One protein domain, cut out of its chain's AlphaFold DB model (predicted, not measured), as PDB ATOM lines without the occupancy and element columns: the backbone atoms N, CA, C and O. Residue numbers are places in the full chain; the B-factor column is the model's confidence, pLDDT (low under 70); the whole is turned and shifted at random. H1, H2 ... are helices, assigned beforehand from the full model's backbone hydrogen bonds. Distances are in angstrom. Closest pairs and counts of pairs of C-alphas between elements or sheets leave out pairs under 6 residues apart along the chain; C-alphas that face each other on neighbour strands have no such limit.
ATOM      1  N   CYS A 423      -6.337   6.357  42.416       78.62
ATOM      2  CA  CYS A 423      -5.363   7.437  42.608       78.62
ATOM      3  C   CYS A 423      -4.435   7.204  43.818       78.62
ATOM      4  O   CYS A 423      -3.397   7.854  43.930       78.62
ATOM      5  N   ALA A 424      -4.790   6.273  44.713       73.19
ATOM      6  CA  ALA A 424      -4.084   5.957  45.957       73.19
ATOM      7  C   ALA A 424      -2.774   5.176  45.723       73.19
ATOM      8  O   ALA A 424      -2.620   4.033  46.148       73.19
ATOM      9  N   THR A 425      -1.818   5.790  45.027       76.94
ATOM     10  CA  THR A 425      -0.446   5.275  44.923       76.94
ATOM     11  C   THR A 425       0.408   5.802  46.080       76.94
ATOM     12  O   THR A 425       0.201   6.938  46.508       76.94
ATOM     13  N   PRO A 426       1.394   5.030  46.581       72.19
ATOM     14  CA  PRO A 426       2.215   5.431  47.730       72.19
ATOM     15  C   PRO A 426       2.871   6.808  47.558       72.19
ATOM     16  O   PRO A 426       2.821   7.626  48.467       72.19
ATOM     17  N   ALA A 427       3.377   7.103  46.356       72.25
ATOM     18  CA  ALA A 427       3.992   8.390  46.022       72.25
ATOM     19  C   ALA A 427       2.991   9.564  45.993       72.25
ATOM     20  O   ALA A 427       3.339  10.694  46.321       72.25
ATOM     21  N   VAL A 428       1.741   9.309  45.599       75.12
ATOM     22  CA  VAL A 428       0.679  10.326  45.563       75.12
ATOM     23  C   VAL A 428       0.150  10.602  46.970       75.12
ATOM     24  O   VAL A 428      -0.122  11.752  47.302       75.12
ATOM     25  N   LEU A 429       0.045   9.574  47.813       74.50
ATOM     26  CA  LEU A 429      -0.336   9.723  49.218       74.50
ATOM     27  C   LEU A 429       0.731  10.489  50.017       74.50
ATOM     28  O   LEU A 429       0.372  11.342  50.818       74.50
ATOM     29  N   GLU A 430       2.017  10.262  49.742       74.56
ATOM     30  CA  GLU A 430       3.130  11.030  50.325       74.56
ATOM     31  C   GLU A 430       3.094  12.512  49.895       74.56
ATOM     32  O   GLU A 430       3.308  13.408  50.710       74.56
ATOM     33  N   LEU A 431       2.719  12.788  48.637       74.50
ATOM     34  CA  LEU A 431       2.551  14.149  48.105       74.50
ATOM     35  C   LEU A 431       1.338  14.894  48.697       74.50
ATOM     36  O   LEU A 431       1.376  16.117  48.835       74.50
ATOM     37  N   LEU A 432       0.260  14.175  49.026       74.62
ATOM     38  CA  LEU A 432      -0.973  14.728  49.607       74.62
ATOM     39  C   LEU A 432      -0.875  14.961  51.133       74.62
ATOM     40  O   LEU A 432      -1.783  15.568  51.710       74.62
ATOM     41  N   GLY A 433       0.234  14.540  51.758       62.38
ATOM     42  CA  GLY A 433       0.601  14.805  53.152       62.38
ATOM     43  C   GLY A 433       0.954  13.539  53.945       62.38
ATOM     44  O   GLY A 433       0.292  12.511  53.827       62.38
ATOM     45  N   GLU A 434       1.984  13.622  54.796       54.09
ATOM     46  CA  GLU A 434       2.371  12.550  55.725       54.09
ATOM     47  C   GLU A 434       1.299  12.352  56.807       54.09
ATOM     48  O   GLU A 434       1.241  13.065  57.806       54.09
ATOM     49  N   GLY A 435       0.439  11.362  56.598       54.91
ATOM     50  CA  GLY A 435      -0.576  10.944  57.557       54.91
ATOM     51  C   GLY A 435      -1.894  10.725  56.840       54.91
ATOM     52  O   GLY A 435      -2.429  11.646  56.236       54.91
ATOM     53  N   GLY A 436      -2.422   9.503  56.894       57.44
ATOM     54  CA  GLY A 436      -3.665   9.080  56.238       57.44
ATOM     55  C   GLY A 436      -4.949   9.760  56.739       57.44
ATOM     56  O   GLY A 436      -5.997   9.124  56.779       57.44
ATOM     57  N   GLU A 437      -4.897  11.039  57.111       61.50
ATOM     58  CA  GLU A 437      -6.011  11.890  57.531       61.50
ATOM     59  C   GLU A 437      -6.868  12.361  56.339       61.50
ATOM     60  O   GLU A 437      -7.283  13.511  56.275       61.50
ATOM     61  N   GLY A 438      -7.148  11.485  55.370       71.50
ATOM     62  CA  GLY A 438      -8.132  11.713  54.304       71.50
ATOM     63  C   GLY A 438      -8.154  13.118  53.665       71.50
ATOM     64  O   GLY A 438      -7.130  13.780  53.467       71.50
ATOM     65  N   VAL A 439      -9.357  13.566  53.291       82.50
ATOM     66  CA  VAL A 439      -9.580  14.860  52.630       82.50
ATOM     67  C   VAL A 439      -9.973  15.925  53.666       82.50
ATOM     68  O   VAL A 439     -11.019  15.836  54.304       82.50
ATOM     69  N   THR A 440      -9.150  16.960  53.795       84.44
ATOM     70  CA  THR A 440      -9.292  18.151  54.647       84.44
ATOM     71  C   THR A 440      -9.454  19.415  53.790       84.44
ATOM     72  O   THR A 440      -9.159  19.411  52.599       84.44
ATOM     73  N   ASP A 441      -9.869  20.551  54.368       81.69
ATOM     74  CA  ASP A 441     -10.022  21.806  53.591       81.69
ATOM     75  C   ASP A 441      -8.728  22.291  52.933       81.69
ATOM     76  O   ASP A 441      -8.766  22.951  51.896       81.69
ATOM     77  N   LYS A 442      -7.576  21.972  53.530       84.50
ATOM     78  CA  LYS A 442      -6.270  22.406  53.024       84.50
ATOM     79  C   LYS A 442      -5.822  21.581  51.820       84.50
ATOM     80  O   LYS A 442      -5.168  22.122  50.933       84.50
ATOM     81  N   ASN A 443      -6.176  20.296  51.787       85.25
ATOM     82  CA  ASN A 443      -5.730  19.358  50.758       85.25
ATOM     83  C   ASN A 443      -6.825  19.034  49.714       85.25
ATOM     84  O   ASN A 443      -6.502  18.488  48.664       85.25
ATOM     85  N   LEU A 444      -8.091  19.429  49.923       86.19
ATOM     86  CA  LEU A 444      -9.225  19.147  49.022       86.19
ATOM     87  C   LEU A 444      -8.952  19.527  47.557       86.19
ATOM     88  O   LEU A 444      -9.283  18.774  46.643       86.19
ATOM     89  N   ILE A 445      -8.314  20.676  47.328       86.62
ATOM     90  CA  ILE A 445      -7.958  21.142  45.978       86.62
ATOM     91  C   ILE A 445      -6.867  20.260  45.357       86.62
ATOM     92  O   ILE A 445      -6.908  19.980  44.162       86.62
ATOM     93  N   GLN A 446      -5.904  19.799  46.157       85.75
ATOM     94  CA  GLN A 446      -4.834  18.913  45.693       85.75
ATOM     95  C   GLN A 446      -5.399  17.533  45.327       85.75
ATOM     96  O   GLN A 446      -5.086  17.021  44.255       85.75
ATOM     97  N   TYR A 447      -6.307  16.986  46.147       87.19
ATOM     98  CA  TYR A 447      -7.042  15.754  45.831       87.19
ATOM     99  C   TYR A 447      -7.815  15.870  44.513       87.19
ATOM    100  O   TYR A 447      -7.725  14.971  43.680       87.19
ATOM    101  N   LEU A 448      -8.531  16.980  44.297       88.44
ATOM    102  CA  LEU A 448      -9.252  17.244  43.048       88.44
ATOM    103  C   LEU A 448      -8.317  17.347  41.836       88.44
ATOM    104  O   LEU A 448      -8.642  16.796  40.789       88.44
ATOM    105  N   GLY A 449      -7.156  17.995  41.972       88.12
ATOM    106  CA  GLY A 449      -6.180  18.112  40.883       88.12
ATOM    107  C   GLY A 449      -5.574  16.767  40.469       88.12
ATOM    108  O   GLY A 449      -5.451  16.477  39.281       88.12
ATOM    109  N   VAL A 450      -5.257  15.906  41.441       86.00
ATOM    110  CA  VAL A 450      -4.783  14.538  41.167       86.00
ATOM    111  C   VAL A 450      -5.885  13.696  40.515       86.00
ATOM    112  O   VAL A 450      -5.631  12.987  39.541       86.00
ATOM    113  N   LEU A 451      -7.121  13.803  41.015       86.25
ATOM    114  CA  LEU A 451      -8.298  13.159  40.423       86.25
ATOM    115  C   LEU A 451      -8.527  13.598  38.974       86.25
ATOM    116  O   LEU A 451      -8.783  12.756  38.114       86.25
ATOM    117  N   GLU A 452      -8.422  14.894  38.687       88.06
ATOM    118  CA  GLU A 452      -8.564  15.451  37.339       88.06
ATOM    119  C   GLU A 452      -7.497  14.886  36.394       88.06
ATOM    120  O   GLU A 452      -7.819  14.410  35.305       88.06
ATOM    121  N   GLN A 453      -6.230  14.868  36.816       85.12
ATOM    122  CA  GLN A 453      -5.161  14.285  36.009       85.12
ATOM    123  C   GLN A 453      -5.439  12.805  35.713       85.12
ATOM    124  O   GLN A 453      -5.388  12.380  34.557       85.12
ATOM    125  N   ARG A 454      -5.796  12.026  36.740       83.94
ATOM    126  CA  ARG A 454      -6.018  10.586  36.594       83.94
ATOM    127  C   ARG A 454      -7.233  10.259  35.729       83.94
ATOM    128  O   ARG A 454      -7.180   9.349  34.905       83.94
ATOM    129  N   THR A 455      -8.326  10.995  35.897       84.44
ATOM    130  CA  THR A 455      -9.534  10.816  35.077       84.44
ATOM    131  C   THR A 455      -9.274  11.171  33.614       84.44
ATOM    132  O   THR A 455      -9.701  10.425  32.735       84.44
ATOM    133  N   ASN A 456      -8.502  12.226  33.337       84.62
ATOM    134  CA  ASN A 456      -8.087  12.580  31.978       84.62
ATOM    135  C   ASN A 456      -7.196  11.506  31.331       84.62
ATOM    136  O   ASN A 456      -7.387  11.178  30.159       84.62
ATOM    137  N   GLU A 457      -6.259  10.919  32.082       82.56
ATOM    138  CA  GLU A 457      -5.447   9.786  31.613       82.56
ATOM    139  C   GLU A 457      -6.320   8.577  31.248       82.56
ATOM    140  O   GLU A 457      -6.149   7.987  30.180       82.56
ATOM    141  N   LEU A 458      -7.285   8.233  32.107       80.44
ATOM    142  CA  LEU A 458      -8.212   7.121  31.881       80.44
ATOM    143  C   LEU A 458      -9.109   7.362  30.656       80.44
ATOM    144  O   LEU A 458      -9.308   6.453  29.850       80.44
ATOM    145  N   LEU A 459      -9.597   8.590  30.469       80.56
ATOM    146  CA  LEU A 459     -10.354   9.003  29.282       80.56
ATOM    147  C   LEU A 459      -9.519   8.895  27.999       80.56
ATOM    148  O   LEU A 459     -10.008   8.391  26.986       80.56
ATOM    149  N   ALA A 460      -8.254   9.317  28.041       77.44
ATOM    150  CA  ALA A 460      -7.344   9.197  26.906       77.44
ATOM    151  C   ALA A 460      -7.076   7.724  26.552       77.44
ATOM    152  O   ALA A 460      -7.162   7.352  25.380       77.44
ATOM    153  N   GLN A 461      -6.837   6.873  27.555       74.88
ATOM    154  CA  GLN A 461      -6.666   5.429  27.363       74.88
ATOM    155  C   GLN A 461      -7.923   4.776  26.780       74.88
ATOM    156  O   GLN A 461      -7.825   4.004  25.829       74.88
ATOM    157  N   TYR A 462      -9.106   5.129  27.290       74.25
ATOM    158  CA  TYR A 462     -10.375   4.652  26.746       74.25
ATOM    159  C   TYR A 462     -10.565   5.072  25.282       74.25
ATOM    160  O   TYR A 462     -10.931   4.242  24.456       74.25
ATOM    161  N   SER A 463     -10.252   6.326  24.930       73.88
ATOM    162  CA  SER A 463     -10.380   6.823  23.550       73.88
ATOM    163  C   SER A 463      -9.462   6.100  22.556       73.88
ATOM    164  O   SER A 463      -9.865   5.836  21.424       73.88
ATOM    165  N   LEU A 464      -8.256   5.727  22.993       67.44
ATOM    166  CA  LEU A 464      -7.311   4.927  22.213       67.44
ATOM    167  C   LEU A 464      -7.814   3.492  22.029       67.44
ATOM    168  O   LEU A 464      -7.804   2.975  20.918       67.44
ATOM    169  N   LEU A 465      -8.316   2.874  23.100       64.25
ATOM    170  CA  LEU A 465      -8.835   1.505  23.067       64.25
ATOM    171  C   LEU A 465     -10.151   1.377  22.282       64.25
ATOM    172  O   LEU A 465     -10.404   0.329  21.694       64.25
ATOM    173  N   ALA A 466     -10.978   2.426  22.260       64.06
ATOM    174  CA  ALA A 466     -12.197   2.486  21.452       64.06
ATOM    175  C   ALA A 466     -11.887   2.620  19.948       64.06
ATOM    176  O   ALA A 466     -12.595   2.053  19.116       64.06
ATOM    177  N   ALA A 467     -10.792   3.302  19.589       59.84
ATOM    178  CA  ALA A 467     -10.350   3.444  18.199       59.84
ATOM    179  C   ALA A 467      -9.856   2.122  17.570       59.84
ATOM    180  O   ALA A 467      -9.931   1.968  16.351       59.84
ATOM    181  N   ASP A 468      -9.428   1.150  18.386       57.41
ATOM    182  CA  ASP A 468      -8.924  -0.162  17.943       57.41
ATOM    183  C   ASP A 468     -10.029  -1.192  17.611       57.41
ATOM    184  O   ASP A 468      -9.740  -2.349  17.303       57.41
ATOM    185  N   GLY A 469     -11.303  -0.780  17.599       56.00
ATOM    186  CA  GLY A 469     -12.389  -1.546  16.981       56.00
ATOM    187  C   GLY A 469     -13.012  -2.610  17.885       56.00
ATOM    188  O   GLY A 469     -12.780  -3.803  17.711       56.00
ATOM    189  N   SER A 470     -13.840  -2.158  18.832       56.34
ATOM    190  CA  SER A 470     -15.003  -2.846  19.424       56.34
ATOM    191  C   SER A 470     -15.362  -2.111  20.724       56.34
ATOM    192  O   SER A 470     -14.761  -2.384  21.767       56.34
ATOM    193  N   ASP A 471     -16.367  -1.232  20.694       56.84
ATOM    194  CA  ASP A 471     -16.785  -0.425  21.855       56.84
ATOM    195  C   ASP A 471     -17.123  -1.269  23.103       56.84
ATOM    196  O   ASP A 471     -16.839  -0.858  24.229       56.84
ATOM    197  N   ALA A 472     -17.654  -2.486  22.916       55.69
ATOM    198  CA  ALA A 472     -17.989  -3.405  24.008       55.69
ATOM    199  C   ALA A 472     -16.739  -3.948  24.737       55.69
ATOM    200  O   ALA A 472     -16.657  -3.898  25.962       55.69
ATOM    201  N   ALA A 473     -15.728  -4.398  23.987       55.66
ATOM    202  CA  ALA A 473     -14.454  -4.877  24.537       55.66
ATOM    203  C   ALA A 473     -13.549  -3.746  25.067       55.66
ATOM    204  O   ALA A 473     -12.745  -3.973  25.971       55.66
ATOM    205  N   ALA A 474     -13.665  -2.528  24.524       57.38
ATOM    206  CA  ALA A 474     -12.964  -1.349  25.034       57.38
ATOM    207  C   ALA A 474     -13.524  -0.905  26.397       57.38
ATOM    208  O   ALA A 474     -12.751  -0.579  27.298       57.38
ATOM    209  N   GLY A 475     -14.851  -0.967  26.573       56.75
ATOM    210  CA  GLY A 475     -15.521  -0.727  27.856       56.75
ATOM    211  C   GLY A 475     -15.102  -1.711  28.948       56.75
ATOM    212  O   GLY A 475     -14.774  -1.289  30.053       56.75
ATOM    213  N   GLU A 476     -15.037  -3.004  28.628       58.41
ATOM    214  CA  GLU A 476     -14.653  -4.054  29.582       58.41
ATOM    215  C   GLU A 476     -13.165  -3.968  29.976       58.41
ATOM    216  O   GLU A 476     -12.829  -3.998  31.159       58.41
ATOM    217  N   ARG A 477     -12.262  -3.722  29.012       59.03
ATOM    218  CA  ARG A 477     -10.825  -3.523  29.294       59.03
ATOM    219  C   ARG A 477     -10.549  -2.249  30.091       59.03
ATOM    220  O   ARG A 477      -9.664  -2.252  30.944       59.03
ATOM    221  N   ALA A 478     -11.291  -1.172  29.839       56.81
ATOM    222  CA  ALA A 478     -11.190   0.043  30.639       56.81
ATOM    223  C   ALA A 478     -11.752  -0.161  32.056       56.81
ATOM    224  O   ALA A 478     -11.149   0.317  33.015       56.81
ATOM    225  N   ALA A 479     -12.841  -0.924  32.214       57.06
ATOM    226  CA  ALA A 479     -13.399  -1.296  33.517       57.06
ATOM    227  C   ALA A 479     -12.447  -2.186  34.348       57.06
ATOM    228  O   ALA A 479     -12.341  -2.012  35.564       57.06
ATOM    229  N   ASP A 480     -11.698  -3.087  33.711       57.75
ATOM    230  CA  ASP A 480     -10.690  -3.931  34.374       57.75
ATOM    231  C   ASP A 480      -9.445  -3.147  34.828       57.75
ATOM    232  O   ASP A 480      -8.847  -3.473  35.859       57.75
ATOM    233  N   VAL A 481      -9.075  -2.084  34.100       58.28
ATOM    234  CA  VAL A 481      -8.022  -1.131  34.501       58.28
ATOM    235  C   VAL A 481      -8.518  -0.205  35.622       58.28
ATOM    236  O   VAL A 481      -7.779   0.059  36.568       58.28
ATOM    237  N   LEU A 482      -9.781   0.233  35.567       50.03
ATOM    238  CA  LEU A 482     -10.441   1.044  36.602       50.03
ATOM    239  C   LEU A 482     -10.603   0.297  37.937       50.03
ATOM    240  O   LEU A 482     -10.450   0.892  38.996       50.03
ATOM    241  N   THR A 483     -10.898  -1.005  37.902       51.44
ATOM    242  CA  THR A 483     -11.105  -1.830  39.111       51.44
ATOM    243  C   THR A 483      -9.822  -2.470  39.651       51.44
ATOM    244  O   THR A 483      -9.875  -3.217  40.628       51.44
ATOM    245  N   GLY A 484      -8.666  -2.191  39.036       49.28
ATOM    246  CA  GLY A 484      -7.360  -2.697  39.472       49.28
ATOM    247  C   GLY A 484      -7.128  -4.193  39.221       49.28
ATOM    248  O   GLY A 484      -6.159  -4.750  39.732       49.28
ATOM    249  N   LYS A 485      -7.987  -4.860  38.435       46.78
ATOM    250  CA  LYS A 485      -7.897  -6.304  38.134       46.78
ATOM    251  C   LYS A 485      -6.825  -6.651  37.095       46.78
ATOM    252  O   LYS A 485      -6.444  -7.815  36.980       46.78
TER     253      LYS A 485
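What this domain is: This is residues 423 to 485 of the 579 residues of an uncharacterized protein of Chlorella variabilis (UniProt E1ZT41). One long straight helix, H2, makes the length of a rod-like model; the shorter H3 folds back along the far part of it as a helical hairpin, while the small H1 sits near H2 toward its other end, joined to it by a long loop. H1 and H3 are well separated from each other, and the arrangement is loosely formed. The printed part has 63 residues with three named helices, in the order H1, H2, H3, and no named strand; the class is all helix. The whole is loose, with a radius of gyration of the C-alphas of 14.9 A, and the C-alphas span 43 by 21 by 15 A.

How they stand to each other: Start from Cys 423 and you soon reach H1, residues 426 to 431. Past it, residues 432 to 443 form a long link to H2, residues 444 to 467. H1 and H2 are near each other, with 5 pairs of C-alphas within 10 A but none within 8 A. After H2 a tight link of 3 residues leads into H3, residues 471 to 482. H2 and H3 touch and form a helical hairpin; look at Ala 466 and Ala 474, whose C-alphas are the closest of the two helices, 5.3 A apart. H2 touches H3 with residues 458 to 466 alone, and H3 touches H2 with residues 474 to 478 alone. The two helices run opposite ways at a shallow tilt of 33 degrees, only just short of steep. H1 and H3 are apart. In the backbones of H1, H2 and H3, every O i to N i+4 pair is within hydrogen-bond range.

Where its parts are: Find C-alpha 426 at (2.215, 5.431, 47.730); from there H1 runs through 6 residues to Leu 431, 8.7 A from first to last C-alpha. Next find C-alpha 444 at (-9.225, 19.147, 49.022), where H2 begins; its 24 residues reach Ala 467, 34.6 A from first to last C-alpha. H3 begins at Asp 471 and covers 16.1 A in 12 residues, ending with C-alpha 482 at (-10.441, 1.044, 36.602).

The domain as a whole: The two C-alphas farthest apart are those of Gly 435, in the long link, and Gly 469, in the tight one, at 44.1 A. The C-alphas of Cys 423 and Lys 485, the first and last printed residues, are 14.7 A apart. The printed part has no cut. Check the B-factor column for the model's confidence: the mean pLDDT of the printed part is 70.5, and residues 433 to 437 and 464 to 485 are under 70. H3 has a mean pLDDT of 57, against 80 for H2 and 74 for H1.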